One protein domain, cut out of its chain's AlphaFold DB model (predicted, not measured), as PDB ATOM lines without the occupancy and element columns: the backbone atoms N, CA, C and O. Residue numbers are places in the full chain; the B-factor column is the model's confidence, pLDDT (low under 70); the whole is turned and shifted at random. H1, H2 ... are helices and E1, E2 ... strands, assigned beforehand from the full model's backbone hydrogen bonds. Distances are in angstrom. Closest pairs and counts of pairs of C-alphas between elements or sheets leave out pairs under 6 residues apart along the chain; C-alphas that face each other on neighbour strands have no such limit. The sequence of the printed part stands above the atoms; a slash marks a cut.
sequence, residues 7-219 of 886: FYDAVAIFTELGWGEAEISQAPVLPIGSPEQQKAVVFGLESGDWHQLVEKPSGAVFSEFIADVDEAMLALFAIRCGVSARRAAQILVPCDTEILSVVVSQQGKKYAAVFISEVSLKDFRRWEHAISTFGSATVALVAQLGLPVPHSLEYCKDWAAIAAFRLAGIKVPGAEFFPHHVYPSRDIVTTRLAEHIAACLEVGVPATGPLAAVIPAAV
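What this domain is: This is residues 7 to 219 of the 886 residues of an uncharacterized protein of Corynebacterium mustelae (UniProt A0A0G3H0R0). Short helices follow one another from H1 and H2 at one end of the body, through H3 to H7, to H8, H10 and H11 at the other end, and most that touch cross each other. A thin hairpin of two strands, E1 and E2, sticks out from one side near the H1 and H2 end. The printed part has 213 residues, with eleven named helices and two named strands in the order H1, H2, E1, E2, H3 to H11; the sheet E1 - E2 is antiparallel and the class is mostly helix. The whole is compact, with a radius of gyration of the C-alphas of 18.5 A and spans of 56 by 45 by 27 A.

How they stand to each other: H1, residues 7 to 16, touches H2, residues 35 to 45, opposite ways at a steep tilt of 47 degrees; their closest C-alphas, Phe 7 and Gly 44, are 4.3 A apart. E1, residues 51 to 55, and E2, residues 61 to 65, form an antiparallel hairpin, with N 52 and O 64 at 2.8 A, within hydrogen-bond range. H3, residues 71 to 81, touches H2, with closest C-alphas Gln 38 and Cys 81 at 5.3 A. H3 and H4, residues 85 to 91, form a helical hairpin at a shallow tilt of 19 degrees; the closest C-alphas, Ala 75 and Ile 91, are 6.0 A apart. H5, residues 97 to 106, touches H3, with closest C-alphas Arg 80 and Val 103 at 6.4 A. H5, H6, residues 109 to 119, and H7, residues 135 to 144, form an up-and-down bundle, each running against the one before it; the closest C-alphas of H5 and H7, Thr 97 and Ala 137, are 5.2 A apart. H8, residues 153 to 168, touches H7 with residues 155 to 162 alone, about perpendicular at 82 degrees; the closest C-alphas, Gly 135 and Asp 158, are 5.2 A apart. H8 also touches H9, residues 186 to 190, H10, residues 193 to 202, and H11, residues 211 to 219; the closest C-alphas of H8 and H11, Ala 160 and Leu 211, are 5.0 A apart. Every O i to N i+4 pair is within hydrogen-bond range in H1 to H10, but 3 of 5 in H11.

Where its parts are: H1 begins at C-alpha 7, (29.991, -3.321, -12.693). H8, the longest helix, measures 21.0 A and H6 15.4 A. H11 ends at C-alpha 219, (35.301, -55.783, -6.809).

The domain as a whole: The two C-alphas farthest apart, Pro 57 and Val 219, are 60.0 A apart. The printed part has no cut. The long links are H1 to H2, H6 to H7 and H8 to H9. The pLDDT is under 70 at residues 54 to 63, 176 to 177 and 179 to 180.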
ATOM      1  N   PHE A   7      29.855  -2.467 -13.869       95.38
ATOM      2  CA  PHE A   7      29.991  -3.321 -12.693       95.38
ATOM      3  C   PHE A   7      29.108  -2.844 -11.525       95.38
ATOM      4  O   PHE A   7      28.281  -3.604 -11.035       95.38
ATOM      5  N   TYR A   8      29.204  -1.568 -11.127       96.12
ATOM      6  CA  TYR A   8      28.411  -1.039 -10.007       96.12
ATOM      7  C   TYR A   8      26.906  -0.967 -10.302       96.12
ATOM      8  O   TYR A   8      26.107  -1.137  -9.385       96.12
ATOM      9  N   ASP A   9      26.508  -0.801 -11.569       95.62
ATOM     10  CA  ASP A   9      25.099  -0.904 -11.974       95.62
ATOM     11  C   ASP A   9      24.569  -2.330 -11.717       95.62
ATOM     12  O   ASP A   9      23.452  -2.505 -11.234       95.62
ATOM     13  N   ALA A  10      25.382  -3.360 -11.985       96.69
ATOM     14  CA  ALA A  10      25.030  -4.750 -11.698       96.69
ATOM     15  C   ALA A  10      24.983  -5.050 -10.189       96.69
ATOM     16  O   ALA A  10      24.072  -5.747  -9.743       96.69
ATOM     17  N   VAL A  11      25.913  -4.493  -9.400       96.81
ATOM     18  CA  VAL A  11      25.904  -4.604  -7.927       96.81
ATOM     19  C   VAL A  11      24.670  -3.916  -7.330       96.81
ATOM     20  O   VAL A  11      24.051  -4.450  -6.415       96.81
ATOM     21  N   ALA A  12      24.238  -2.779  -7.881       96.56
ATOM     22  CA  ALA A  12      23.015  -2.114  -7.437       96.56
ATOM     23  C   ALA A  12      21.767  -2.985  -7.669       96.56
ATOM     24  O   ALA A  12      20.930  -3.094  -6.775       96.56
ATOM     25  N   ILE A  13      21.668  -3.653  -8.827       97.44
ATOM     26  CA  ILE A  13      20.576  -4.601  -9.122       97.44
ATOM     27  C   ILE A  13      20.628  -5.806  -8.169       97.44
ATOM     28  O   ILE A  13      19.591  -6.237  -7.671       97.44
ATOM     29  N   PHE A  14      21.821  -6.340  -7.890       97.75
ATOM     30  CA  PHE A  14      22.024  -7.411  -6.908       97.75
ATOM     31  C   PHE A  14      21.449  -7.029  -5.530       97.75
ATOM     32  O   PHE A  14      20.665  -7.788  -4.952       97.75
ATOM     33  N   THR A  15      21.763  -5.827  -5.039       96.25
ATOM     34  CA  THR A  15      21.255  -5.324  -3.753       96.25
ATOM     35  C   THR A  15      19.751  -5.039  -3.795       96.25
ATOM     36  O   THR A  15      19.038  -5.416  -2.867       96.25
ATOM     37  N   GLU A  16      19.237  -4.441  -4.877       96.56
ATOM     38  CA  GLU A  16      17.802  -4.166  -5.074       96.56
ATOM     39  C   GLU A  16      16.956  -5.447  -5.021       96.56
ATOM     40  O   GLU A  16      15.875  -5.468  -4.435       96.56
ATOM     41  N   LEU A  17      17.467  -6.537  -5.598       96.56
ATOM     42  CA  LEU A  17      16.809  -7.844  -5.612       96.56
ATOM     43  C   LEU A  17      16.945  -8.611  -4.284       96.56
ATOM     44  O   LEU A  17      16.467  -9.742  -4.185       96.56
ATOM     45  N   GLY A  18      17.573  -8.007  -3.271       94.69
ATOM     46  CA  GLY A  18      17.676  -8.547  -1.917       94.69
ATOM     47  C   GLY A  18      18.749  -9.617  -1.736       94.69
ATOM     48  O   GLY A  18      18.713 -10.329  -0.738       94.69
ATOM     49  N   TRP A  19      19.698  -9.756  -2.667       97.00
ATOM     50  CA  TRP A  19      20.751 -10.769  -2.549       97.00
ATOM     51  C   TRP A  19      21.812 -10.438  -1.495       97.00
ATOM     52  O   TRP A  19      22.368 -11.360  -0.908       97.00
ATOM     53  N   GLY A  20      22.089  -9.153  -1.247       91.31
ATOM     54  CA  GLY A  20      23.156  -8.729  -0.329       91.31
ATOM     55  C   GLY A  20      22.929  -9.099   1.140       91.31
ATOM     56  O   GLY A  20      23.892  -9.313   1.861       91.31
ATOM     57  N   GLU A  21      21.667  -9.228   1.557       90.00
ATOM     58  CA  GLU A  21      21.272  -9.548   2.941       90.00
ATOM     59  C   GLU A  21      20.775 -10.999   3.095       90.00
ATOM     60  O   GLU A  21      20.366 -11.415   4.178       90.00
ATOM     61  N   ALA A  22      20.732 -11.763   1.999       93.56
ATOM     62  CA  ALA A  22      20.191 -13.115   1.988       93.56
ATOM     63  C   ALA A  22      21.237 -14.150   2.420       93.56
ATOM     64  O   ALA A  22      22.434 -13.999   2.179       93.56
ATOM     65  N   GLU A  23      20.775 -15.260   2.993       91.94
ATOM     66  CA  GLU A  23      21.658 -16.389   3.273       91.94
ATOM     67  C   GLU A  23      22.015 -17.145   1.988       91.94
ATOM     68  O   GLU A  23      21.188 -17.310   1.084       91.94
ATOM     69  N   ILE A  24      23.224 -17.714   1.941       90.12
ATOM     70  CA  ILE A  24      23.703 -18.484   0.783       90.12
ATOM     71  C   ILE A  24      22.778 -19.653   0.410       90.12
ATOM     72  O   ILE A  24      22.614 -19.973  -0.767       90.12
ATOM     73  N   SER A  25      22.093 -20.237   1.397       91.38
ATOM     74  CA  SER A  25      21.116 -21.315   1.217       91.38
ATOM     75  C   SER A  25      19.909 -20.901   0.358       91.38
ATOM     76  O   SER A  25      19.259 -21.748  -0.257       91.38
ATOM     77  N   GLN A  26      19.623 -19.598   0.270       94.81
ATOM     78  CA  GLN A  26      18.511 -19.027  -0.492       94.81
ATOM     79  C   GLN A  26      18.898 -18.695  -1.941       94.81
ATOM     80  O   GLN A  26      18.013 -18.543  -2.792       94.81
ATOM     81  N   ALA A  27      20.197 -18.638  -2.261       95.38
ATOM     82  CA  ALA A  27      20.709 -18.279  -3.585       95.38
ATOM     83  C   ALA A  27      20.036 -19.016  -4.765       95.38
ATOM     84  O   ALA A  27      19.785 -18.369  -5.785       95.38
ATOM     85  N   PRO A  28      19.656 -20.312  -4.680       96.31
ATOM     86  CA  PRO A  28      18.994 -21.012  -5.784       96.31
ATOM     87  C   PRO A  28      17.586 -20.518  -6.138       96.31
ATOM     88  O   PRO A  28      17.108 -20.813  -7.236       96.31
ATOM     89  N   VAL A  29      16.902 -19.820  -5.225       96.31
ATOM     90  CA  VAL A  29      15.485 -19.436  -5.373       96.31
ATOM     91  C   VAL A  29      15.238 -17.927  -5.393       96.31
ATOM     92  O   VAL A  29      14.145 -17.508  -5.765       96.31
ATOM     93  N   LEU A  30      16.240 -17.107  -5.063       96.81
ATOM     94  CA  LEU A  30      16.140 -15.643  -5.098       96.81
ATOM     95  C   LEU A  30      15.726 -15.092  -6.483       96.81
ATOM     96  O   LEU A  30      15.973 -15.734  -7.513       96.81
ATOM     97  N   PRO A  31      15.090 -13.911  -6.554       96.19
ATOM     98  CA  PRO A  31      14.726 -13.301  -7.830       96.19
ATOM     99  C   PRO A  31      15.973 -12.861  -8.613       96.19
ATOM    100  O   PRO A  31      16.937 -12.369  -8.038       96.19
ATOM    101  N   ILE A  32      15.942 -13.004  -9.940       96.56
ATOM    102  CA  ILE A  32      17.026 -12.572 -10.852       96.56
ATOM    103  C   ILE A  32      16.670 -11.314 -11.661       96.56
ATOM    104  O   ILE A  32      17.387 -10.942 -12.585       96.56
ATOM    105  N   GLY A  33      15.552 -10.663 -11.324       95.50
ATOM    106  CA  GLY A  33      15.077  -9.445 -11.984       95.50
ATOM    107  C   GLY A  33      14.443  -9.671 -13.360       95.50
ATOM    108  O   GLY A  33      14.307 -10.802 -13.840       95.50
ATOM    109  N   SER A  34      14.022  -8.573 -13.994       96.50
ATOM    110  CA  SER A  34      13.460  -8.574 -15.349       96.50
ATOM    111  C   SER A  34      14.510  -8.969 -16.405       96.50
ATOM    112  O   SER A  34      15.712  -8.885 -16.144       96.50
ATOM    113  N   PRO A  35      14.107  -9.357 -17.630       96.81
ATOM    114  CA  PRO A  35      15.051  -9.639 -18.715       96.81
ATOM    115  C   PRO A  35      16.018  -8.481 -19.020       96.81
ATOM    116  O   PRO A  35      17.160  -8.710 -19.417       96.81
ATOM    117  N   GLU A  36      15.582  -7.233 -18.843       95.31
ATOM    118  CA  GLU A  36      16.408  -6.032 -19.001       95.31
ATOM    119  C   GLU A  36      17.446  -5.916 -17.881       95.31
ATOM    120  O   GLU A  36      18.616  -5.665 -18.169       95.31
ATOM    121  N   GLN A  37      17.041  -6.162 -16.629       96.44
ATOM    122  CA  GLN A  37      17.956  -6.203 -15.484       96.44
ATOM    123  C   GLN A  37      18.993  -7.321 -15.650       96.44
ATOM    124  O   GLN A  37      20.183  -7.063 -15.511       96.44
ATOM    125  N   GLN A  38      18.581  -8.527 -16.052       97.19
ATOM    126  CA  GLN A  38      19.500  -9.645 -16.306       97.19
ATOM    127  C   GLN A  38      20.539  -9.305 -17.382       97.19
ATOM    128  O   GLN A  38      21.727  -9.551 -17.193       97.19
ATOM    129  N   LYS A  39      20.124  -8.677 -18.492       96.69
ATOM    130  CA  LYS A  39      21.055  -8.216 -19.537       96.69
ATOM    131  C   LYS A  39      22.046  -7.178 -19.014       96.69
ATOM    132  O   LYS A  39      23.216  -7.234 -19.383       96.69
ATOM    133  N   ALA A  40      21.591  -6.243 -18.179       95.44
ATOM    134  CA  ALA A  40      22.456  -5.243 -17.561       95.44
ATOM    135  C   ALA A  40      23.466  -5.887 -16.597       95.44
ATOM    136  O   ALA A  40      24.650  -5.560 -16.651       95.44
ATOM    137  N   VAL A  41      23.019  -6.856 -15.791       97.12
ATOM    138  CA  VAL A  41      23.870  -7.636 -14.882       97.12
ATOM    139  C   VAL A  41      24.931  -8.408 -15.658       97.12
ATOM    140  O   VAL A  41      26.116  -8.260 -15.372       97.12
ATOM    141  N   VAL A  42      24.542  -9.180 -16.677       97.50
ATOM    142  CA  VAL A  42      25.502  -9.919 -17.512       97.50
ATOM    143  C   VAL A  42      26.496  -8.952 -18.148       97.50
ATOM    144  O   VAL A  42      27.697  -9.167 -18.049       97.50
ATOM    145  N   PHE A  43      26.040  -7.837 -18.722       96.25
ATOM    146  CA  PHE A  43      26.945  -6.849 -19.311       96.25
ATOM    147  C   PHE A  43      27.970  -6.298 -18.301       96.25
ATOM    148  O   PHE A  43      29.128  -6.099 -18.667       96.25
ATOM    149  N   GLY A  44      27.562  -6.071 -17.049       95.69
ATOM    150  CA  GLY A  44      28.433  -5.571 -15.982       95.69
ATOM    151  C   GLY A  44      29.377  -6.612 -15.374       95.69
ATOM    152  O   GLY A  44      30.463  -6.242 -14.935       95.69
ATOM    153  N   LEU A  45      28.993  -7.894 -15.356       96.88
ATOM    154  CA  LEU A  45      29.716  -8.957 -14.638       96.88
ATOM    155  C   LEU A  45      30.456  -9.958 -15.549       96.88
ATOM    156  O   LEU A  45      31.347 -10.669 -15.074       96.88
ATOM    157  N   GLU A  46      30.148 -10.000 -16.850       96.06
ATOM    158  CA  GLU A  46      30.755 -10.927 -17.827       96.06
ATOM    159  C   GLU A  46      32.259 -10.676 -18.043       96.06
ATOM    160  O   GLU A  46      32.991 -11.550 -18.503       96.06
ATOM    161  N   SER A  47      32.740  -9.473 -17.730       92.19
ATOM    162  CA  SER A  47      34.125  -9.064 -17.962       92.19
ATOM    163  C   SER A  47      34.614  -8.083 -16.902       92.19
ATOM    164  O   SER A  47      33.830  -7.527 -16.138       92.19
ATOM    165  N   GLY A  48      35.924  -7.855 -16.898       88.31
ATOM    166  CA  GLY A  48      36.591  -6.894 -16.033       88.31
ATOM    167  C   GLY A  48      37.062  -7.471 -14.702       88.31
ATOM    168  O   GLY A  48      36.664  -8.563 -14.294       88.31
ATOM    169  N   ASP A  49      37.956  -6.747 -14.045       85.50
ATOM    170  CA  ASP A  49      38.562  -7.192 -12.790       85.50
ATOM    171  C   ASP A  49      37.594  -6.946 -11.624       85.50
ATOM    172  O   ASP A  49      37.044  -5.851 -11.499       85.50
ATOM    173  N   TRP A  50      37.380  -7.966 -10.788       89.06
ATOM    174  CA  TRP A  50      36.626  -7.854  -9.530       89.06
ATOM    175  C   TRP A  50      37.523  -7.493  -8.347       89.06
ATOM    176  O   TRP A  50      37.030  -7.072  -7.304       89.06
ATOM    177  N   HIS A  51      38.841  -7.605  -8.516       83.50
ATOM    178  CA  HIS A  51      39.810  -7.296  -7.479       83.50
ATOM    179  C   HIS A  51      40.797  -6.245  -7.958       83.50
ATOM    180  O   HIS A  51      41.259  -6.271  -9.101       83.50
ATOM    181  N   GLN A  52      41.132  -5.321  -7.065       79.44
ATOM    182  CA  GLN A  52      42.175  -4.328  -7.264       79.44
ATOM    183  C   GLN A  52      43.441  -4.720  -6.528       79.44
ATOM    184  O   GLN A  52      43.395  -5.208  -5.402       79.44
ATOM    185  N   LEU A  53      44.579  -4.454  -7.163       70.06
ATOM    186  CA  LEU A  53      45.863  -4.520  -6.489       70.06
ATOM    187  C   LEU A  53      46.017  -3.274  -5.616       70.06
ATOM    188  O   LEU A  53      46.155  -2.164  -6.129       70.06
ATOM    189  N   VAL A  54      45.968  -3.465  -4.302       59.28
ATOM    190  CA  VAL A  54      46.180  -2.426  -3.298       59.28
ATOM    191  C   VAL A  54      47.564  -2.623  -2.709       59.28
ATOM    192  O   VAL A  54      47.826  -3.606  -2.015       59.28
ATOM    193  N   GLU A  55      48.451  -1.675  -2.986       48.81
ATOM    194  CA  GLU A  55      49.733  -1.580  -2.299       48.81
ATOM    195  C   GLU A  55      49.480  -1.035  -0.890       48.81
ATOM    196  O   GLU A  55      48.977   0.077  -0.706       48.81
ATOM    197  N   LYS A  56      49.753  -1.859   0.122       54.97
ATOM    198  CA  LYS A  56      49.672  -1.445   1.522       54.97
ATOM    199  C   LYS A  56      50.939  -0.650   1.875       54.97
ATOM    200  O   LYS A  56      51.967  -0.817   1.221       54.97
ATOM    201  N   PRO A  57      50.920   0.173   2.940       37.28
ATOM    202  CA  PRO A  57      52.087   0.947   3.378       37.28
ATOM    203  C   PRO A  57      53.366   0.130   3.645       37.28
ATOM    204  O   PRO A  57      54.439   0.716   3.746       37.28
ATOM    205  N   SER A  58      53.265  -1.202   3.754       38.44
ATOM    206  CA  SER A  58      54.405  -2.115   3.898       38.44
ATOM    207  C   SER A  58      55.162  -2.395   2.589       38.44
ATOM    208  O   SER A  58      56.244  -2.967   2.632       38.44
ATOM    209  N   GLY A  59      54.621  -1.987   1.433       39.09
ATOM    210  CA  GLY A  59      55.126  -2.349   0.102       39.09
ATOM    211  C   GLY A  59      54.549  -3.664  -0.439       39.09
ATOM    212  O   GLY A  59      54.773  -4.003  -1.601       39.09
ATOM    213  N   ALA A  60      53.764  -4.392   0.362       34.81
ATOM    214  CA  ALA A  60      53.023  -5.559  -0.099       34.81
ATOM    215  C   ALA A  60      51.818  -5.164  -0.955       34.81
ATOM    216  O   ALA A  60      51.004  -4.314  -0.584       34.81
ATOM    217  N   VAL A  61      51.676  -5.846  -2.089       40.62
ATOM    218  CA  VAL A  61      50.571  -5.666  -3.030       40.62
ATOM    219  C   VAL A  61      49.551  -6.783  -2.814       40.62
ATOM    220  O   VAL A  61      49.847  -7.953  -3.049       40.62
ATOM    221  N   PHE A  62      48.343  -6.426  -2.376       46.59
ATOM    222  CA  PHE A  62      47.246  -7.362  -2.118       46.59
ATOM    223  C   PHE A  62      46.153  -7.244  -3.170       46.59
ATOM    224  O   PHE A  62      45.905  -6.164  -3.687       46.59
ATOM    225  N   SER A  63      45.460  -8.346  -3.444       63.31
ATOM    226  CA  SER A  63      44.256  -8.361  -4.274       63.31
ATOM    227  C   SER A  63      43.028  -8.166  -3.381       63.31
ATOM    228  O   SER A  63      42.719  -9.042  -2.579       63.31
ATOM    229  N   GLU A  64      42.349  -7.027  -3.489       74.75
ATOM    230  CA  GLU A  64      41.188  -6.652  -2.666       74.75
ATOM    231  C   GLU A  64      39.924  -6.598  -3.531       74.75
ATOM    232  O   GLU A  64      39.945  -5.997  -4.606       74.75
ATOM    233  N   PHE A  65      38.838  -7.242  -3.095       84.88
ATOM    234  CA  PHE A  65      37.560  -7.231  -3.813       84.88
ATOM    235  C   PHE A  65      36.980  -5.810  -3.830       84.88
ATOM    236  O   PHE A  65      36.987  -5.115  -2.819       84.88
ATOM    237  N   ILE A  66      36.525  -5.348  -4.997       83.56
ATOM    238  CA  ILE A  66      36.193  -3.927  -5.208       83.56
ATOM    239  C   ILE A  66      34.819  -3.512  -4.673       83.56
ATOM    240  O   ILE A  66      34.545  -2.315  -4.599       83.56
ATOM    241  N   ALA A  67      33.935  -4.466  -4.374       86.31
ATOM    242  CA  ALA A  67      32.571  -4.183  -3.945       86.31
ATOM    243  C   ALA A  67      32.362  -4.510  -2.465       86.31
ATOM    244  O   ALA A  67      32.885  -5.494  -1.956       86.31
ATOM    245  N   ASP A  68      31.525  -3.712  -1.807       88.75
ATOM    246  CA  ASP A  68      31.105  -3.919  -0.418       88.75
ATOM    247  C   ASP A  68      29.890  -4.862  -0.350       88.75
ATOM    248  O   ASP A  68      28.797  -4.485   0.066       88.75
ATOM    249  N   VAL A  69      30.051  -6.071  -0.897       90.50
ATOM    250  CA  VAL A  69      29.055  -7.158  -0.882       90.50
ATOM    251  C   VAL A  69      29.762  -8.504  -0.735       90.50
ATOM    252  O   VAL A  69      30.958  -8.611  -1.000       90.50
ATOM    253  N   ASP A  70      29.033  -9.556  -0.359       90.81
ATOM    254  CA  ASP A  70      29.597 -10.907  -0.339       90.81
ATOM    255  C   ASP A  70      29.936 -11.390  -1.766       90.81
ATOM    256  O   ASP A  70      29.074 -11.483  -2.648       90.81
ATOM    257  N   GLU A  71      31.217 -11.690  -1.995       93.56
ATOM    258  CA  GLU A  71      31.748 -12.072  -3.307       93.56
ATOM    259  C   GLU A  71      31.149 -13.395  -3.816       93.56
ATOM    260  O   GLU A  71      30.837 -13.523  -5.004       93.56
ATOM    261  N   ALA A  72      30.928 -14.367  -2.923       91.88
ATOM    262  CA  ALA A  72      30.349 -15.657  -3.289       91.88
ATOM    263  C   ALA A  72      28.893 -15.495  -3.742       91.88
ATOM    264  O   ALA A  72      28.496 -16.046  -4.771       91.88
ATOM    265  N   MET A  73      28.109 -14.696  -3.018       96.00
ATOM    266  CA  MET A  73      26.731 -14.366  -3.377       96.00
ATOM    267  C   MET A  73      26.656 -13.625  -4.711       96.00
ATOM    268  O   MET A  73      25.814 -13.972  -5.544       96.00
ATOM    269  N   LEU A  74      27.546 -12.657  -4.963       97.00
ATOM    270  CA  LEU A  74      27.584 -11.948  -6.246       97.00
ATOM    271  C   LEU A  74      27.942 -12.891  -7.407       97.00
ATOM    272  O   LEU A  74      27.342 -12.800  -8.480       97.00
ATOM    273  N   ALA A  75      28.869 -13.831  -7.201       96.38
ATOM    274  CA  ALA A  75      29.213 -14.843  -8.201       96.38
ATOM    275  C   ALA A  75      28.038 -15.799  -8.489       96.38
ATOM    276  O   ALA A  75      27.722 -16.053  -9.654       96.38
ATOM    277  N   LEU A  76      27.336 -16.286  -7.457       97.19
ATOM    278  CA  LEU A  76      26.145 -17.133  -7.618       97.19
ATOM    279  C   LEU A  76      25.008 -16.390  -8.334       97.19
ATOM    280  O   LEU A  76      24.360 -16.959  -9.219       97.19
ATOM    281  N   PHE A  77      24.799 -15.113  -8.009       97.94
ATOM    282  CA  PHE A  77      23.859 -14.244  -8.713       97.94
ATOM    283  C   PHE A  77      24.220 -14.104 -10.191       97.94
ATOM    284  O   PHE A  77      23.373 -14.334 -11.056       97.94
ATOM    285  N   ALA A  78      25.488 -13.805 -10.490       97.69
ATOM    286  CA  ALA A  78      25.981 -13.677 -11.856       97.69
ATOM    287  C   ALA A  78      25.706 -14.950 -12.674       97.69
ATOM    288  O   ALA A  78      25.191 -14.869 -13.794       97.69
ATOM    289  N   ILE A  79      25.975 -16.129 -12.094       97.81
ATOM    290  CA  ILE A  79      25.692 -17.424 -12.728       97.81
ATOM    291  C   ILE A  79      24.202 -17.564 -13.014       97.81
ATOM    292  O   ILE A  79      23.840 -17.937 -14.127       97.81
ATOM    293  N   ARG A  80      23.317 -17.242 -12.062       97.19
ATOM    294  CA  ARG A  80      21.861 -17.332 -12.276       97.19
ATOM    295  C   ARG A  80      21.338 -16.328 -13.307       97.19
ATOM    296  O   ARG A  80      20.418 -16.670 -14.046       97.19
ATOM    297  N   CYS A  81      21.943 -15.147 -13.411       97.00
ATOM    298  CA  CYS A  81      21.632 -14.156 -14.445       97.00
ATOM    299  C   CYS A  81      22.178 -14.517 -15.837       97.00
ATOM    300  O   CYS A  81      21.739 -13.927 -16.823       97.00
ATOM    301  N   GLY A  82      23.088 -15.492 -15.932       96.00
ATOM    302  CA  GLY A  82      23.534 -16.068 -17.201       96.00
ATOM    303  C   GLY A  82      24.901 -15.593 -17.698       96.00
ATOM    304  O   GLY A  82      25.122 -15.608 -18.910       96.00
ATOM    305  N   VAL A  83      25.823 -15.196 -16.810       97.56
ATOM    306  CA  VAL A  83      27.236 -15.020 -17.210       97.56
ATOM    307  C   VAL A  83      27.822 -16.338 -17.709       97.56
ATOM    308  O   VAL A  83      27.422 -17.408 -17.243       97.56
ATOM    309  N   SER A  84      28.779 -16.299 -18.637       97.56
ATOM    310  CA  SER A  84      29.333 -17.521 -19.230       97.56
ATOM    311  C   SER A  84      29.980 -18.443 -18.192       97.56
ATOM    312  O   SER A  84      30.532 -18.002 -17.188       97.56
ATOM    313  N   ALA A  85      29.965 -19.753 -18.451       96.56
ATOM    314  CA  ALA A  85      30.579 -20.747 -17.565       96.56
ATOM    315  C   ALA A  85      32.086 -20.514 -17.357       96.56
ATOM    316  O   ALA A  85      32.613 -20.739 -16.269       96.56
ATOM    317  N   ARG A  86      32.769 -20.010 -18.391       93.50
ATOM    318  CA  ARG A  86      34.172 -19.596 -18.313       93.50
ATOM    319  C   ARG A  86      34.358 -18.421 -17.369       93.50
ATOM    320  O   ARG A  86      35.284 -18.421 -16.566       93.50
ATOM    321  N   ARG A  87      33.471 -17.427 -17.451       94.62
ATOM    322  CA  ARG A  87      33.496 -16.302 -16.527       94.62
ATOM    323  C   ARG A  87      33.189 -16.751 -15.103       94.62
ATOM    324  O   ARG A  87      33.914 -16.362 -14.197       94.62
ATOM    325  N   ALA A  88      32.190 -17.611 -14.917       95.62
ATOM    326  CA  ALA A  88      31.850 -18.186 -13.619       95.62
ATOM    327  C   ALA A  88      33.064 -18.845 -12.946       95.62
ATOM    328  O   ALA A  88      33.335 -18.566 -11.784       95.62
ATOM    329  N   ALA A  89      33.846 -19.638 -13.685       91.19
ATOM    330  CA  ALA A  89      35.069 -20.262 -13.172       91.19
ATOM    331  C   ALA A  89      36.143 -19.255 -12.702       91.19
ATOM    332  O   ALA A  89      36.957 -19.597 -11.852       91.19
ATOM    333  N   GLN A  90      36.152 -18.029 -13.239       90.12
ATOM    334  CA  GLN A  90      37.112 -16.981 -12.865       90.12
ATOM    335  C   GLN A  90      36.691 -16.181 -11.630       90.12
ATOM    336  O   GLN A  90      37.554 -15.720 -10.893       90.12
ATOM    337  N   ILE A  91      35.385 -15.963 -11.449       90.25
ATOM    338  CA  ILE A  91      34.839 -15.096 -10.388       90.25
ATOM    339  C   ILE A  91      34.357 -15.875  -9.164       90.25
ATOM    340  O   ILE A  91      34.046 -15.278  -8.140       90.25
ATOM    341  N   LEU A  92      34.227 -17.199  -9.268       89.88
ATOM    342  CA  LEU A  92      33.800 -18.020  -8.144       89.88
ATOM    343  C   LEU A  92      34.901 -18.134  -7.096       89.88
ATOM    344  O   LEU A  92      36.013 -18.588  -7.367       89.88
ATOM    345  N   VAL A  93      34.515 -17.842  -5.863       85.44
ATOM    346  CA  VAL A  93      35.275 -18.158  -4.657       85.44
ATOM    347  C   VAL A  93      34.742 -19.448  -4.010       85.44
ATOM    348  O   VAL A  93      33.617 -19.869  -4.311       85.44
ATOM    349  N   PRO A  94      35.526 -20.115  -3.136       80.81
ATOM    350  CA  PRO A  94      35.056 -21.295  -2.414       80.81
ATOM    351  C   PRO A  94      33.748 -21.006  -1.658       80.81
ATOM    352  O   PRO A  94      33.699 -20.113  -0.815       80.81
ATOM    353  N   CYS A  95      32.699 -21.771  -1.957       82.88
ATOM    354  CA  CYS A  95      31.359 -21.611  -1.392       82.88
ATOM    355  C   CYS A  95      30.667 -22.972  -1.214       82.88
ATOM    356  O   CYS A  95      31.253 -24.018  -1.509       82.88
ATOM    357  N   ASP A  96      29.435 -22.970  -0.697       86.38
ATOM    358  CA  ASP A  96      28.678 -24.198  -0.446       86.38
ATOM    359  C   ASP A  96      28.510 -25.030  -1.732       86.38
ATOM    360  O   ASP A  96      27.995 -24.571  -2.755       86.38
ATOM    361  N   THR A  97      28.971 -26.280  -1.666       85.44
ATOM    362  CA  THR A  97      29.009 -27.202  -2.805       85.44
ATOM    363  C   THR A  97      27.615 -27.562  -3.311       85.44
ATOM    364  O   THR A  97      27.409 -27.653  -4.525       85.44
ATOM    365  N   GLU A  98      26.665 -27.800  -2.404       87.31
ATOM    366  CA  GLU A  98      25.308 -28.186  -2.779       87.31
ATOM    367  C   GLU A  98      24.633 -27.017  -3.490       87.31
ATOM    368  O   GLU A  98      24.112 -27.189  -4.596       87.31
ATOM    369  N   ILE A  99      24.754 -25.810  -2.932       91.50
ATOM    370  CA  ILE A  99      24.210 -24.589  -3.531       91.50
ATOM    371  C   ILE A  99      24.822 -24.318  -4.904       91.50
ATOM    372  O   ILE A  99      24.081 -24.101  -5.867       91.50
ATOM    373  N   LEU A 100      26.150 -24.396  -5.034       93.06
ATOM    374  CA  LEU A 100      26.826 -24.214  -6.317       93.06
ATOM    375  C   LEU A 100      26.335 -25.229  -7.358       93.06
ATOM    376  O   LEU A 100      26.038 -24.851  -8.495       93.06
ATOM    377  N   SER A 101      26.202 -26.505  -6.979       92.19
ATOM    378  CA  SER A 101      25.709 -27.547  -7.887       92.19
ATOM    379  C   SER A 101      24.287 -27.250  -8.378       92.19
ATOM    380  O   SER A 101      24.018 -27.338  -9.577       92.19
ATOM    381  N   VAL A 102      23.395 -26.790  -7.493       94.00
ATOM    382  CA  VAL A 102      22.027 -26.416  -7.869       94.00
ATOM    383  C   VAL A 102      22.041 -25.215  -8.812       94.00
ATOM    384  O   VAL A 102      21.429 -25.280  -9.878       94.00
ATOM    385  N   VAL A 103      22.775 -24.151  -8.481       96.38
ATOM    386  CA  VAL A 103      22.858 -22.926  -9.292       96.38
ATOM    387  C   VAL A 103      23.399 -23.207 -10.697       96.38
ATOM    388  O   VAL A 103      22.807 -22.773 -11.687       96.38
ATOM    389  N   VAL A 104      24.467 -23.996 -10.816       97.12
ATOM    390  CA  VAL A 104      25.029 -24.382 -12.120       97.12
ATOM    391  C   VAL A 104      24.072 -25.301 -12.888       97.12
ATOM    392  O   VAL A 104      23.929 -25.165 -14.105       97.12
ATOM    393  N   SER A 105      23.368 -26.210 -12.203       95.81
ATOM    394  CA  SER A 105      22.408 -27.119 -12.844       95.81
ATOM    395  C   SER A 105      21.219 -26.388 -13.484       95.81
ATOM    396  O   SER A 105      20.753 -26.804 -14.549       95.81
ATOM    397  N   GLN A 106      20.777 -25.266 -12.899       95.56
ATOM    398  CA  GLN A 106      19.685 -24.432 -13.418       95.56
ATOM    399  C   GLN A 106      20.014 -23.802 -14.783       95.56
ATOM    400  O   GLN A 106      19.103 -23.586 -15.580       95.56
ATOM    401  N   GLN A 107      21.298 -23.577 -15.096       96.00
ATOM    402  CA  GLN A 107      21.749 -23.097 -16.414       96.00
ATOM    403  C   GLN A 107      21.766 -24.204 -17.491       96.00
ATOM    404  O   GLN A 107      21.971 -23.953 -18.683       96.00
ATOM    405  N   GLY A 108      21.518 -25.452 -17.091       95.56
ATOM    406  CA  GLY A 108      21.362 -26.593 -17.980       95.56
ATOM    407  C   GLY A 108      22.662 -27.316 -18.342       95.56
ATOM    408  O   GLY A 108      23.782 -26.893 -18.059       95.56
ATOM    409  N   LYS A 109      22.501 -28.462 -19.018       97.31
ATOM    410  CA  LYS A 109      23.578 -29.443 -19.257       97.31
ATOM    411  C   LYS A 109      24.785 -28.886 -20.014       97.31
ATOM    412  O   LYS A 109      25.915 -29.231 -19.690       97.31
ATOM    413  N   LYS A 110      24.550 -28.042 -21.026       96.75
ATOM    414  CA  LYS A 110      25.631 -27.457 -21.839       96.75
ATOM    415  C   LYS A 110      26.494 -26.509 -21.012       96.75
ATOM    416  O   LYS A 110      27.712 -26.573 -21.107       96.75
ATOM    417  N   TYR A 111      25.857 -25.676 -20.191       97.81
ATOM    418  CA  TYR A 111      26.549 -24.756 -19.299       97.81
ATOM    419  C   TYR A 111      27.389 -25.515 -18.274       97.81
ATOM    420  O   TYR A 111      28.586 -25.276 -18.164       97.81
ATOM    421  N   ALA A 112      26.780 -26.493 -17.597       97.75
ATOM    422  CA  ALA A 112      27.456 -27.309 -16.595       97.75
ATOM    423  C   ALA A 112      28.666 -28.067 -17.167       97.75
ATOM    424  O   ALA A 112      29.706 -28.120 -16.522       97.75
ATOM    425  N   ALA A 113      28.569 -28.609 -18.387       97.12
ATOM    426  CA  ALA A 113      29.690 -29.296 -19.030       97.12
ATOM    427  C   ALA A 113      30.887 -28.360 -19.286       97.12
ATOM    428  O   ALA A 113      32.022 -28.730 -18.992       97.12
ATOM    429  N   VAL A 114      30.633 -27.141 -19.785       97.44
ATOM    430  CA  VAL A 114      31.687 -26.129 -19.970       97.44
ATOM    431  C   VAL A 114      32.255 -25.710 -18.618       97.44
ATOM    432  O   VAL A 114      33.470 -25.693 -18.447       97.44
ATOM    433  N   PHE A 115      31.395 -25.461 -17.632       97.19
ATOM    434  CA  PHE A 115      31.812 -25.101 -16.281       97.19
ATOM    435  C   PHE A 115      32.760 -26.147 -15.685       97.19
ATOM    436  O   PHE A 115      33.860 -25.799 -15.271       97.19
ATOM    437  N   ILE A 116      32.381 -27.431 -15.730       97.06
ATOM    438  CA  ILE A 116      33.212 -28.544 -15.252       97.06
ATOM    439  C   ILE A 116      34.580 -28.534 -15.936       97.06
ATOM    440  O   ILE A 116      35.586 -28.708 -15.253       97.06
ATOM    441  N   SER A 117      34.645 -28.315 -17.253       95.75
ATOM    442  CA  SER A 117      35.929 -28.272 -17.962       95.75
ATOM    443  C   SER A 117      36.816 -27.093 -17.552       95.75
ATOM    444  O   SER A 117      38.027 -27.266 -17.458       95.75
ATOM    445  N   GLU A 118      36.226 -25.933 -17.253       94.75
ATOM    446  CA  GLU A 118      36.960 -24.718 -16.868       94.75
ATOM    447  C   GLU A 118      37.464 -24.783 -15.418       94.75
ATOM    448  O   GLU A 118      38.519 -24.235 -15.118       94.75
ATOM    449  N   VAL A 119      36.759 -25.486 -14.520       92.62
ATOM    450  CA  VAL A 119      37.184 -25.638 -13.113       92.62
ATOM    451  C   VAL A 119      37.982 -26.914 -12.829       92.62
ATOM    452  O   VAL A 119      38.598 -27.034 -11.772       92.62
ATOM    453  N   SER A 120      38.018 -27.873 -13.759       93.38
ATOM    454  CA  SER A 120      38.821 -29.103 -13.638       93.38
ATOM    455  C   SER A 120      40.258 -28.875 -14.122       93.38
ATOM    456  O   SER A 120      40.748 -29.584 -15.007       93.38
ATOM    457  N   LEU A 121      40.918 -27.868 -13.546       88.94
ATOM    458  CA  LEU A 121      42.289 -27.455 -13.845       88.94
ATOM    459  C   LEU A 121      43.170 -27.550 -12.596       88.94
ATOM    460  O   LEU A 121      42.688 -27.497 -11.464       88.94
ATOM    461  N   LYS A 122      44.484 -27.657 -12.811       85.50
ATOM    462  CA  LYS A 122      45.473 -27.796 -11.734       85.50
ATOM    463  C   LYS A 122      45.451 -26.611 -10.760       85.50
ATOM    464  O   LYS A 122      45.670 -26.820  -9.573       85.50
ATOM    465  N   ASP A 123      45.144 -25.406 -11.240       83.75
ATOM    466  CA  ASP A 123      45.148 -24.166 -10.445       83.75
ATOM    467  C   ASP A 123      44.131 -24.190  -9.293       83.75
ATOM    468  O   ASP A 123      44.330 -23.544  -8.267       83.75
ATOM    469  N   PHE A 124      43.074 -24.997  -9.418       83.06
ATOM    470  CA  PHE A 124      42.074 -25.189  -8.368       83.06
ATOM    471  C   PHE A 124      42.451 -26.292  -7.368       83.06
ATOM    472  O   PHE A 124      41.669 -26.591  -6.464       83.06
ATOM    473  N   ARG A 125      43.626 -26.919  -7.503       86.62
ATOM    474  CA  ARG A 125      44.108 -27.981  -6.612       86.62
ATOM    475  C   ARG A 125      45.388 -27.553  -5.901       86.62
ATOM    476  O   ARG A 125      46.396 -27.246  -6.525       86.62
ATOM    477  N   ARG A 126      45.379 -27.614  -4.565       77.31
ATOM    478  CA  ARG A 126      46.518 -27.181  -3.734       77.31
ATOM    479  C   ARG A 126      47.754 -28.083  -3.858       77.31
ATOM    480  O   ARG A 126      48.869 -27.576  -3.893       77.31
ATOM    481  N   TRP A 127      47.575 -29.404  -3.923       81.88
ATOM    482  CA  TRP A 127      48.644 -30.377  -4.201       81.88
ATOM    483  C   TRP A 127      48.083 -31.634  -4.871       81.88
ATOM    484  O   TRP A 127      46.875 -31.842  -4.903       81.88
ATOM    485  N   GLU A 128      48.955 -32.494  -5.403       81.75
ATOM    486  CA  GLU A 128      48.612 -33.532  -6.390       81.75
ATOM    487  C   GLU A 128      47.440 -34.460  -6.021       81.75
ATOM    488  O   GLU A 128      46.681 -34.844  -6.912       81.75
ATOM    489  N   HIS A 129      47.280 -34.804  -4.741       85.19
ATOM    490  CA  HIS A 129      46.244 -35.731  -4.268       85.19
ATOM    491  C   HIS A 129      45.095 -35.057  -3.504       85.19
ATOM    492  O   HIS A 129      44.127 -35.742  -3.182       85.19
ATOM    493  N   ALA A 130      45.188 -33.752  -3.205       84.62
ATOM    494  CA  ALA A 130      44.115 -32.999  -2.545       84.62
ATOM    495  C   ALA A 130      42.868 -32.969  -3.414       84.62
ATOM    496  O   ALA A 130      43.030 -32.860  -4.618       84.62
ATOM    497  N   ILE A 131      41.662 -32.934  -2.855       90.19
ATOM    498  CA  ILE A 131      40.474 -32.526  -3.612       90.19
ATOM    499  C   ILE A 131      40.612 -31.072  -4.101       90.19
ATOM    500  O   ILE A 131      41.179 -30.226  -3.405       90.19
ATOM    501  N   SER A 132      40.136 -30.782  -5.312       91.38
ATOM    502  CA  SER A 132      40.103 -29.418  -5.844       91.38
ATOM    503  C   SER A 132      38.994 -28.584  -5.196       91.38
ATOM    504  O   SER A 132      38.015 -29.125  -4.669       91.38
ATOM    505  N   THR A 133      39.116 -27.257  -5.286       88.50
ATOM    506  CA  THR A 133      38.143 -26.287  -4.753       88.50
ATOM    507  C   THR A 133      36.708 -26.587  -5.180       88.50
ATOM    508  O   THR A 133      35.794 -26.459  -4.377       88.50
ATOM    509  N   PHE A 134      36.495 -27.025  -6.423       91.56
ATOM    510  CA  PHE A 134      35.158 -27.295  -6.963       91.56
ATOM    511  C   PHE A 134      34.899 -28.787  -7.215       91.56
ATOM    512  O   PHE A 134      33.853 -29.148  -7.756       91.56
ATOM    513  N   GLY A 135      35.818 -29.667  -6.803       92.44
ATOM    514  CA  GLY A 135      35.800 -31.094  -7.133       92.44
ATOM    515  C   GLY A 135      34.554 -31.828  -6.644       92.44
ATOM    516  O   GLY A 135      34.013 -32.685  -7.340       92.44
ATOM    517  N   SER A 136      34.039 -31.462  -5.469       92.12
ATOM    518  CA  SER A 136      32.805 -32.062  -4.953       92.12
ATOM    519  C   SER A 136      31.581 -31.672  -5.798       92.12
ATOM    520  O   SER A 136      30.759 -32.525  -6.148       92.12
ATOM    521  N   ALA A 137      31.503 -30.401  -6.210       92.62
ATOM    522  CA  ALA A 137      30.396 -29.875  -7.005       92.62
ATOM    523  C   ALA A 137      30.418 -30.444  -8.428       92.62
ATOM    524  O   ALA A 137      29.372 -30.817  -8.956       92.62
ATOM    525  N   THR A 138      31.598 -30.558  -9.047       94.69
ATOM    526  CA  THR A 138      31.725 -31.104 -10.404       94.69
ATOM    527  C   THR A 138      31.315 -32.572 -10.469       94.69
ATOM    528  O   THR A 138      30.564 -32.948 -11.370       94.69
ATOM    529  N   VAL A 139      31.718 -33.394  -9.494       94.62
ATOM    530  CA  VAL A 139      31.302 -34.805  -9.422       94.62
ATOM    531  C   VAL A 139      29.792 -34.928  -9.198       94.62
ATOM    532  O   VAL A 139      29.140 -35.745  -9.854       94.62
ATOM    533  N   ALA A 140      29.207 -34.088  -8.335       92.88
ATOM    534  CA  ALA A 140      27.758 -34.043  -8.143       92.88
ATOM    535  C   ALA A 140      27.020 -33.678  -9.446       92.88
ATOM    536  O   ALA A 140      26.081 -34.373  -9.834       92.88
ATOM    537  N   LEU A 141      27.479 -32.643 -10.156       94.94
ATOM    538  CA  LEU A 141      26.887 -32.170 -11.411       94.94
ATOM    539  C   LEU A 141      26.914 -33.231 -12.518       94.94
ATOM    540  O   LEU A 141      25.911 -33.403 -13.214       94.94
ATOM    541  N   VAL A 142      28.026 -33.961 -12.676       95.81
ATOM    542  CA  VAL A 142      28.134 -35.036 -13.680       95.81
ATOM    543  C   VAL A 142      27.055 -36.092 -13.461       95.81
ATOM    544  O   VAL A 142      26.394 -36.505 -14.420       95.81
ATOM    545  N   ALA A 143      26.834 -36.491 -12.209       92.25
ATOM    546  CA  ALA A 143      25.820 -37.477 -11.867       92.25
ATOM    547  C   ALA A 143      24.391 -36.925 -11.984       92.25
ATOM    548  O   ALA A 143      23.567 -37.520 -12.676       92.25
ATOM    549  N   GLN A 144      24.104 -35.776 -11.362       90.88
ATOM    550  CA  GLN A 144      22.766 -35.169 -11.326       90.88
ATOM    551  C   GLN A 144      22.221 -34.867 -12.728       90.88
ATOM    552  O   GLN A 144      21.043 -35.084 -13.006       90.88
ATOM    553  N   LEU A 145      23.076 -34.380 -13.632       94.50
ATOM    554  CA  LEU A 145      22.680 -34.003 -14.990       94.50
ATOM    555  C   LEU A 145      22.849 -35.141 -16.009       94.50
ATOM    556  O   LEU A 145      22.461 -34.975 -17.175       94.50
ATOM    557  N   GLY A 146      23.406 -36.286 -15.604       93.44
ATOM    558  CA  GLY A 146      23.718 -37.405 -16.493       93.44
ATOM    559  C   GLY A 146      24.660 -36.996 -17.629       93.44
ATOM    560  O   GLY A 146      24.375 -37.275 -18.794       93.44
ATOM    561  N   LEU A 147      25.727 -36.260 -17.308       95.62
ATOM    562  CA  LEU A 147      26.736 -35.832 -18.283       95.62
ATOM    563  C   LEU A 147      27.698 -36.988 -18.606       95.62
ATOM    564  O   LEU A 147      27.874 -37.886 -17.779       95.62
ATOM    565  N   PRO A 148      28.347 -37.007 -19.785       95.50
ATOM    566  CA  PRO A 148      29.458 -37.922 -20.045       95.50
ATOM    567  C   PRO A 148      30.545 -37.784 -18.973       95.50
ATOM    568  O   PRO A 148      30.759 -36.681 -18.473       95.50
ATOM    569  N   VAL A 149      31.222 -38.885 -18.625       96.19
ATOM    570  CA  VAL A 149      32.342 -38.835 -17.674       96.19
ATOM    571  C   VAL A 149      33.456 -37.977 -18.285       96.19
ATOM    572  O   VAL A 149      33.905 -38.285 -19.390       96.19
ATOM    573  N   PRO A 150      33.900 -36.897 -17.622       95.31
ATOM    574  CA  PRO A 150      35.007 -36.090 -18.119       95.31
ATOM    575  C   PRO A 150      36.327 -36.875 -18.152       95.31
ATOM    576  O   PRO A 150      36.792 -37.353 -17.119       95.31
ATOM    577  N   HIS A 151      36.989 -36.912 -19.311       93.94
ATOM    578  CA  HIS A 151      38.367 -37.408 -19.463       93.94
ATOM    579  C   HIS A 151      39.378 -36.302 -19.101       93.94
ATOM    580  O   HIS A 151      40.272 -35.966 -19.872       93.94
ATOM    581  N   SER A 152      39.198 -35.686 -17.929       94.69
ATOM    582  CA  SER A 152      40.147 -34.732 -17.343       94.69
ATOM    583  C   SER A 152      40.868 -35.397 -16.179       94.69
ATOM    584  O   SER A 152      40.221 -35.961 -15.294       94.69
ATOM    585  N   LEU A 153      42.199 -35.293 -16.154       94.19
ATOM    586  CA  LEU A 153      43.021 -35.798 -15.054       94.19
ATOM    587  C   LEU A 153      42.580 -35.215 -13.705       94.19
ATOM    588  O   LEU A 153      42.494 -35.939 -12.716       94.19
ATOM    589  N   GLU A 154      42.271 -33.921 -13.663       95.06
ATOM    590  CA  GLU A 154      41.910 -33.232 -12.425       95.06
ATOM    591  C   GLU A 154      40.508 -33.626 -11.948       95.06
ATOM    592  O   GLU A 154      40.335 -33.963 -10.778       95.06
ATOM    593  N   TYR A 155      39.537 -33.728 -12.858       96.62
ATOM    594  CA  TYR A 155      38.231 -34.295 -12.515       96.62
ATOM    595  C   TYR A 155      38.364 -35.731 -11.980       96.62
ATOM    596  O   TYR A 155      37.785 -36.082 -10.953       96.62
ATOM    597  N   CYS A 156      39.160 -36.567 -12.654       96.31
ATOM    598  CA  CYS A 156      39.347 -37.963 -12.272       96.31
ATOM    599  C   CYS A 156      40.008 -38.109 -10.893       96.31
ATOM    600  O   CYS A 156      39.637 -39.002 -10.134       96.31
ATOM    601  N   LYS A 157      40.934 -37.214 -10.522       95.81
ATOM    602  CA  LYS A 157      41.505 -37.163  -9.165       95.81
ATOM    603  C   LYS A 157      40.454 -36.831  -8.105       95.81
ATOM    604  O   LYS A 157      40.425 -37.490  -7.067       95.81
ATOM    605  N   ASP A 158      39.581 -35.855  -8.366       95.56
ATOM    606  CA  ASP A 158      38.503 -35.483  -7.435       95.56
ATOM    607  C   ASP A 158      37.509 -36.623  -7.249       95.56
ATOM    608  O   ASP A 158      37.186 -37.005  -6.121       95.56
ATOM    609  N   TRP A 159      37.088 -37.227  -8.360       96.38
ATOM    610  CA  TRP A 159      36.228 -38.397  -8.330       96.38
ATOM    611  C   TRP A 159      36.885 -39.563  -7.579       96.38
ATOM    612  O   TRP A 159      36.245 -40.160  -6.716       96.38
ATOM    613  N   ALA A 160      38.164 -39.859  -7.838       96.19
ATOM    614  CA  ALA A 160      38.885 -40.937  -7.164       96.19
ATOM    615  C   ALA A 160      39.003 -40.695  -5.651       96.19
ATOM    616  O   ALA A 160      38.842 -41.636  -4.875       96.19
ATOM    617  N   ALA A 161      39.234 -39.450  -5.218       94.75
ATOM    618  CA  ALA A 161      39.279 -39.083  -3.804       94.75
ATOM    619  C   ALA A 161      37.927 -39.313  -3.109       94.75
ATOM    620  O   ALA A 161      37.867 -39.958  -2.059       94.75
ATOM    621  N   ILE A 162      36.833 -38.856  -3.724       94.81
ATOM    622  CA  ILE A 162      35.473 -39.059  -3.208       94.81
ATOM    623  C   ILE A 162      35.108 -40.551  -3.216       94.81
ATOM    624  O   ILE A 162      34.525 -41.057  -2.256       94.81
ATOM    625  N   ALA A 163      35.477 -41.287  -4.266       95.94
ATOM    626  CA  ALA A 163      35.206 -42.713  -4.372       95.94
ATOM    627  C   ALA A 163      35.973 -43.532  -3.333       95.94
ATOM    628  O   ALA A 163      35.384 -44.383  -2.671       95.94
ATOM    629  N   ALA A 164      37.253 -43.246  -3.117       94.75
ATOM    630  CA  ALA A 164      38.036 -43.906  -2.079       94.75
ATOM    631  C   ALA A 164      37.448 -43.656  -0.683       94.75
ATOM    632  O   ALA A 164      37.352 -44.581   0.125       94.75
ATOM    633  N   PHE A 165      36.967 -42.439  -0.420       93.62
ATOM    634  CA  PHE A 165      36.264 -42.123   0.818       93.62
ATOM    635  C   PHE A 165      34.972 -42.921   0.979       93.62
ATOM    636  O   PHE A 165      34.768 -43.572   2.005       93.62
ATOM    637  N   ARG A 166      34.111 -42.936  -0.043       93.19
ATOM    638  CA  ARG A 166      32.804 -43.608   0.032       93.19
ATOM    639  C   ARG A 166      32.882 -45.131   0.004       93.19
ATOM    640  O   ARG A 166      31.981 -45.776   0.537       93.19
ATOM    641  N   LEU A 167      33.902 -45.706  -0.629       92.38
ATOM    642  CA  LEU A 167      33.992 -47.154  -0.844       92.38
ATOM    643  C   LEU A 167      35.017 -47.839   0.062       92.38
ATOM    644  O   LEU A 167      34.802 -48.991   0.429       92.38
ATOM    645  N   ALA A 168      36.098 -47.149   0.432       88.25
ATOM    646  CA  ALA A 168      37.204 -47.708   1.211       88.25
ATOM    647  C   ALA A 168      37.445 -46.988   2.553       88.25
ATOM    648  O   ALA A 168      38.349 -47.376   3.289       88.25
ATOM    649  N   GLY A 169      36.665 -45.950   2.886       86.06
ATOM    650  CA  GLY A 169      36.805 -45.207   4.145       86.06
ATOM    651  C   GLY A 169      38.082 -44.366   4.236       86.06
ATOM    652  O   GLY A 169      38.475 -43.957   5.326       86.06
ATOM    653  N   ILE A 170      38.748 -44.110   3.108       86.69
ATOM    654  CA  ILE A 170      39.972 -43.304   3.063       86.69
ATOM    655  C   ILE A 170      39.598 -41.829   3.182       86.69
ATOM    656  O   ILE A 170      38.791 -41.335   2.400       86.69
ATOM    657  N   LYS A 171      40.191 -41.108   4.140       86.19
ATOM    658  CA  LYS A 171      39.965 -39.664   4.293       86.19
ATOM    659  C   LYS A 171      40.253 -38.945   2.970       86.19
ATOM    660  O   LYS A 171      41.295 -39.178   2.360       86.19
ATOM    661  N   VAL A 172      39.346 -38.063   2.547       84.38
ATOM    662  CA  VAL A 172      39.544 -37.224   1.356       84.38
ATOM    663  C   VAL A 172      40.758 -36.320   1.605       84.38
ATOM    664  O   VAL A 172      40.714 -35.508   2.534       84.38
ATOM    665  N   PRO A 173      41.852 -36.438   0.832       77.25
ATOM    666  CA  PRO A 173      43.016 -35.591   1.053       77.25
ATOM    667  C   PRO A 173      42.657 -34.126   0.787       77.25
ATOM    668  O   PRO A 173      41.978 -33.818  -0.193       77.25
ATOM    669  N   GLY A 174      43.093 -33.216   1.654       74.69
ATOM    670  CA  GLY A 174      42.792 -31.792   1.533       74.69
ATOM    671  C   GLY A 174      41.401 -31.366   1.985       74.69
ATOM    672  O   GLY A 174      41.067 -30.191   1.852       74.69
ATOM    673  N   ALA A 175      40.608 -32.276   2.559       76.38
ATOM    674  CA  ALA A 175      39.314 -31.947   3.159       76.38
ATOM    675  C   ALA A 175      39.414 -30.856   4.238       76.38
ATOM    676  O   ALA A 175      38.506 -30.044   4.376       76.38
ATOM    677  N   GLU A 176      40.533 -30.789   4.962       69.88
ATOM    678  CA  GLU A 176      40.798 -29.783   5.995       69.88
ATOM    679  C   GLU A 176      40.781 -28.335   5.476       69.88
ATOM    680  O   GLU A 176      40.530 -27.412   6.245       69.88
ATOM    681  N   PHE A 177      40.989 -28.123   4.173       64.81
ATOM    682  CA  PHE A 177      40.910 -26.799   3.553       64.81
ATOM    683  C   PHE A 177      39.488 -26.413   3.136       64.81
ATOM    684  O   PHE A 177      39.254 -25.262   2.764       64.81
ATOM    685  N   PHE A 178      38.548 -27.358   3.208       72.00
ATOM    686  CA  PHE A 178      37.173 -27.211   2.743       72.00
ATOM    687  C   PHE A 178      36.179 -27.818   3.755       72.00
ATOM    688  O   PHE A 178      35.472 -28.773   3.429       72.00
ATOM    689  N   PRO A 179      36.089 -27.271   4.984       58.09
ATOM    690  CA  PRO A 179      35.312 -27.865   6.081       58.09
ATOM    691  C   PRO A 179      33.801 -27.956   5.810       58.09
ATOM    692  O   PRO A 179      33.109 -28.731   6.460       58.09
ATOM    693  N   HIS A 180      33.288 -27.195   4.840       65.38
ATOM    694  CA  HIS A 180      31.872 -27.184   4.458       65.38
ATOM    695  C   HIS A 180      31.566 -28.021   3.204       65.38
ATOM    696  O   HIS A 180      30.439 -28.003   2.717       65.38
ATOM    697  N   HIS A 181      32.541 -28.744   2.639       77.44
ATOM    698  CA  HIS A 181      32.266 -29.608   1.490       77.44
ATOM    699  C   HIS A 181      31.408 -30.804   1.897       77.44
ATOM    700  O   HIS A 181      31.840 -31.684   2.641       77.44
ATOM    701  N   VAL A 182      30.218 -30.890   1.307       81.50
ATOM    702  CA  VAL A 182      29.428 -32.119   1.312       81.50
ATOM    703  C   VAL A 182      29.836 -32.956   0.108       81.50
ATOM    704  O   VAL A 182      29.771 -32.501  -1.034       81.50
ATOM    705  N   TYR A 183      30.285 -34.186   0.359       88.75
ATOM    706  CA  TYR A 183      30.690 -35.107  -0.701       88.75
ATOM    707  C   TYR A 183      29.505 -35.928  -1.225       88.75
ATOM    708  O   TYR A 183      28.717 -36.420  -0.409       88.75
ATOM    709  N   PRO A 184      29.426 -36.190  -2.545       89.88
ATOM    710  CA  PRO A 184      28.424 -37.069  -3.142       89.88
ATOM    711  C   PRO A 184      28.237 -38.389  -2.383       89.88
ATOM    712  O   PRO A 184      29.195 -38.971  -1.858       89.88
ATOM    713  N   SER A 185      26.991 -38.863  -2.306       89.44
ATOM    714  CA  SER A 185      26.647 -40.109  -1.615       89.44
ATOM    715  C   SER A 185      27.255 -41.332  -2.309       89.44
ATOM    716  O   SER A 185      27.664 -41.284  -3.472       89.44
ATOM    717  N   ARG A 186      27.295 -42.463  -1.597       90.44
ATOM    718  CA  ARG A 186      27.796 -43.728  -2.152       90.44
ATOM    719  C   ARG A 186      27.045 -44.128  -3.426       90.44
ATOM    720  O   ARG A 186      27.688 -44.496  -4.405       90.44
ATOM    721  N   ASP A 187      25.723 -43.990  -3.438       88.00
ATOM    722  CA  ASP A 187      24.886 -44.359  -4.585       88.00
ATOM    723  C   ASP A 187      25.272 -43.562  -5.837       88.00
ATOM    724  O   ASP A 187      25.495 -44.143  -6.904       88.00
ATOM    725  N   ILE A 188      25.477 -42.249  -5.681       87.88
ATOM    726  CA  ILE A 188      25.915 -41.357  -6.762       87.88
ATOM    727  C   ILE A 188      27.248 -41.829  -7.353       87.88
ATOM    728  O   ILE A 188      27.368 -41.993  -8.567       87.88
ATOM    729  N   VAL A 189      28.236 -42.104  -6.500       90.38
ATOM    730  CA  VAL A 189      29.569 -42.537  -6.941       90.38
ATOM    731  C   VAL A 189      29.525 -43.907  -7.625       90.38
ATOM    732  O   VAL A 189      30.236 -44.139  -8.603       90.38
ATOM    733  N   THR A 190      28.687 -44.823  -7.131       89.56
ATOM    734  CA  THR A 190      28.630 -46.201  -7.645       89.56
ATOM    735  C   THR A 190      27.842 -46.361  -8.947       89.56
ATOM    736  O   THR A 190      28.072 -47.333  -9.663       89.56
ATOM    737  N   THR A 191      26.975 -45.404  -9.306       88.31
ATOM    738  CA  THR A 191      26.055 -45.518 -10.458       88.31
ATOM    739  C   THR A 191      26.778 -45.794 -11.784       88.31
ATOM    740  O   THR A 191      26.305 -46.585 -12.595       88.31
ATOM    741  N   ARG A 192      27.939 -45.161 -12.010       91.50
ATOM    742  CA  ARG A 192      28.772 -45.325 -13.222       91.50
ATOM    743  C   ARG A 192      30.222 -45.632 -12.859       91.50
ATOM    744  O   ARG A 192      31.153 -45.067 -13.433       91.50
ATOM    745  N   LEU A 193      30.403 -46.495 -11.857       92.69
ATOM    746  CA  LEU A 193      31.705 -46.781 -11.252       92.69
ATOM    747  C   LEU A 193      32.725 -47.300 -12.275       92.69
ATOM    748  O   LEU A 193      33.832 -46.780 -12.349       92.69
ATOM    749  N   ALA A 194      32.341 -48.280 -13.100       91.81
ATOM    750  CA  ALA A 194      33.234 -48.870 -14.099       91.81
ATOM    751  C   ALA A 194      33.687 -47.858 -15.168       91.81
ATOM    752  O   ALA A 194      34.857 -47.846 -15.546       91.81
ATOM    753  N   GLU A 195      32.784 -46.978 -15.618       94.56
ATOM    754  CA  GLU A 195      33.099 -45.929 -16.596       94.56
ATOM    755  C   GLU A 195      34.089 -44.904 -16.029       94.56
ATOM    756  O   GLU A 195      35.039 -44.524 -16.706       94.56
ATOM    757  N   HIS A 196      33.910 -44.497 -14.769       96.31
ATOM    758  CA  HIS A 196      34.839 -43.579 -14.113       96.31
ATOM    759  C   HIS A 196      36.203 -44.215 -13.846       96.31
ATOM    760  O   HIS A 196      37.215 -43.552 -14.056       96.31
ATOM    761  N   ILE A 197      36.257 -45.490 -13.437       95.81
ATOM    762  CA  ILE A 197      37.529 -46.216 -13.291       95.81
ATOM    763  C   ILE A 197      38.270 -46.229 -14.630       95.81
ATOM    764  O   ILE A 197      39.444 -45.874 -14.667       95.81
ATOM    765  N   ALA A 198      37.590 -46.574 -15.727       92.75
ATOM    766  CA  ALA A 198      38.199 -46.579 -17.054       92.75
ATOM    767  C   ALA A 198      38.748 -45.194 -17.444       92.75
ATOM    768  O   ALA A 198      39.908 -45.101 -17.838       92.75
ATOM    769  N   ALA A 199      37.965 -44.126 -17.247       94.75
ATOM    770  CA  ALA A 199      38.410 -42.759 -17.518       94.75
ATOM    771  C   ALA A 199      39.634 -42.365 -16.671       94.75
ATOM    772  O   ALA A 199      40.585 -41.797 -17.199       94.75
ATOM    773  N   CYS A 200      39.654 -42.716 -15.378       95.31
ATOM    774  CA  CYS A 200      40.784 -42.433 -14.485       95.31
ATOM    775  C   CYS A 200      42.079 -43.117 -14.938       95.31
ATOM    776  O   CYS A 200      43.159 -42.539 -14.819       95.31
ATOM    777  N   LEU A 201      41.974 -44.352 -15.429       92.75
ATOM    778  CA  LEU A 201      43.117 -45.112 -15.930       92.75
ATOM    779  C   LEU A 201      43.634 -44.536 -17.248       92.75
ATOM    780  O   LEU A 201      44.837 -44.351 -17.395       92.75
ATOM    781  N   GLU A 202      42.729 -44.192 -18.164       90.69
ATOM    782  CA  GLU A 202      43.070 -43.617 -19.466       90.69
ATOM    783  C   GLU A 202      43.805 -42.277 -19.339       90.69
ATOM    784  O   GLU A 202      44.791 -42.041 -20.033       90.69
ATOM    785  N   VAL A 203      43.374 -41.413 -18.413       91.06
ATOM    786  CA  VAL A 203      44.038 -40.121 -18.166       91.06
ATOM    787  C   VAL A 203      45.272 -40.231 -17.260       91.06
ATOM    788  O   VAL A 203      45.936 -39.225 -17.020       91.06
ATOM    789  N   GLY A 204      45.588 -41.426 -16.746       90.50
ATOM    790  CA  GLY A 204      46.787 -41.682 -15.946       90.50
ATOM    791  C   GLY A 204      46.748 -41.116 -14.524       90.50
ATOM    792  O   GLY A 204      47.736 -40.537 -14.067       90.50
ATOM    793  N   VAL A 205      45.630 -41.259 -13.799       92.00
ATOM    794  CA  VAL A 205      45.563 -40.873 -12.376       92.00
ATOM    795  C   VAL A 205      46.610 -41.662 -11.559       92.00
ATOM    796  O   VAL A 205      46.609 -42.895 -11.614       92.00
ATOM    797  N   PRO A 206      47.475 -40.995 -10.762       89.94
ATOM    798  CA  PRO A 206      48.521 -41.670  -9.990       89.94
ATOM    799  C   PRO A 206      47.970 -42.692  -8.985       89.94
ATOM    800  O   PRO A 206      47.035 -42.406  -8.232       89.94
ATOM    801  N   ALA A 207      48.605 -43.863  -8.918       91.06
ATOM    802  CA  ALA A 207      48.249 -44.954  -8.006       91.06
ATOM    803  C   ALA A 207      48.582 -44.639  -6.546       91.06
ATOM    804  O   ALA A 207      47.938 -45.140  -5.634       91.06
ATOM    805  N   THR A 208      49.602 -43.806  -6.337       89.19
ATOM    806  CA  THR A 208      49.973 -43.238  -5.033       89.19
ATOM    807  C   THR A 208      48.864 -42.385  -4.414       89.19
ATOM    808  O   THR A 208      48.855 -42.177  -3.201       89.19
ATOM    809  N   GLY A 209      47.913 -41.932  -5.235       86.38
ATOM    810  CA  GLY A 209      46.692 -41.280  -4.797       86.38
ATOM    811  C   GLY A 209      45.549 -42.254  -4.462       86.38
ATOM    812  O   GLY A 209      45.722 -43.471  -4.408       86.38
ATOM    813  N   PRO A 210      44.329 -41.733  -4.263       90.69
ATOM    814  CA  PRO A 210      43.204 -42.528  -3.764       90.69
ATOM    815  C   PRO A 210      42.689 -43.627  -4.718       90.69
ATOM    816  O   PRO A 210      42.020 -44.559  -4.269       90.69
ATOM    817  N   LEU A 211      43.005 -43.555  -6.020       94.81
ATOM    818  CA  LEU A 211      42.467 -44.462  -7.045       94.81
ATOM    819  C   LEU A 211      42.775 -45.940  -6.766       94.81
ATOM    820  O   LEU A 211      41.918 -46.796  -6.991       94.81
ATOM    821  N   ALA A 212      43.968 -46.255  -6.256       94.19
ATOM    822  CA  ALA A 212      44.387 -47.642  -6.059       94.19
ATOM    823  C   ALA A 212      43.497 -48.420  -5.078       94.19
ATOM    824  O   ALA A 212      43.337 -49.633  -5.210       94.19
ATOM    825  N   ALA A 213      42.861 -47.728  -4.131       94.88
ATOM    826  CA  ALA A 213      41.919 -48.333  -3.197       94.88
ATOM    827  C   ALA A 213      40.513 -48.531  -3.787       94.88
ATOM    828  O   ALA A 213      39.762 -49.389  -3.317       94.88
ATOM    829  N   VAL A 214      40.153 -47.769  -4.825       96.25
ATOM    830  CA  VAL A 214      38.826 -47.820  -5.456       96.25
ATOM    831  C   VAL A 214      38.622 -49.138  -6.199       96.25
ATOM    832  O   VAL A 214      37.551 -49.729  -6.098       96.25
ATOM    833  N   ILE A 215      39.643 -49.631  -6.909       95.56
ATOM    834  CA  ILE A 215      39.524 -50.838  -7.745       95.56
ATOM    835  C   ILE A 215      39.179 -52.086  -6.902       95.56
ATOM    836  O   ILE A 215      38.169 -52.730  -7.202       95.56
ATOM    837  N   PRO A 216      39.906 -52.429  -5.817       95.00
ATOM    838  CA  PRO A 216      39.522 -53.551  -4.957       95.00
ATOM    839  C   PRO A 216      38.154 -53.368  -4.295       95.00
ATOM    840  O   PRO A 216      37.394 -54.331  -4.182       95.00
ATOM    841  N   ALA A 217      37.810 -52.144  -3.882       94.50
ATOM    842  CA  ALA A 217      36.506 -51.858  -3.288       94.50
ATOM    843  C   ALA A 217      35.360 -52.062  -4.298       94.50
ATOM    844  O   ALA A 217      34.306 -52.587  -3.943       94.50
ATOM    845  N   ALA A 218      35.579 -51.726  -5.574       94.12
ATOM    846  CA  ALA A 218      34.626 -51.971  -6.653       94.12
ATOM    847  C   ALA A 218      34.392 -53.475  -6.900       94.12
ATOM    848  O   ALA A 218      33.256 -53.876  -7.160       94.12
ATOM    849  N   VAL A 219      35.429 -54.313  -6.757       95.56
ATOM    850  CA  VAL A 219      35.301 -55.783  -6.809       95.56
ATOM    851  C   VAL A 219      34.489 -56.306  -5.627       95.56
ATOM    852  O   VAL A 219      33.569 -57.096  -5.815       95.56
TER     853      VAL A 219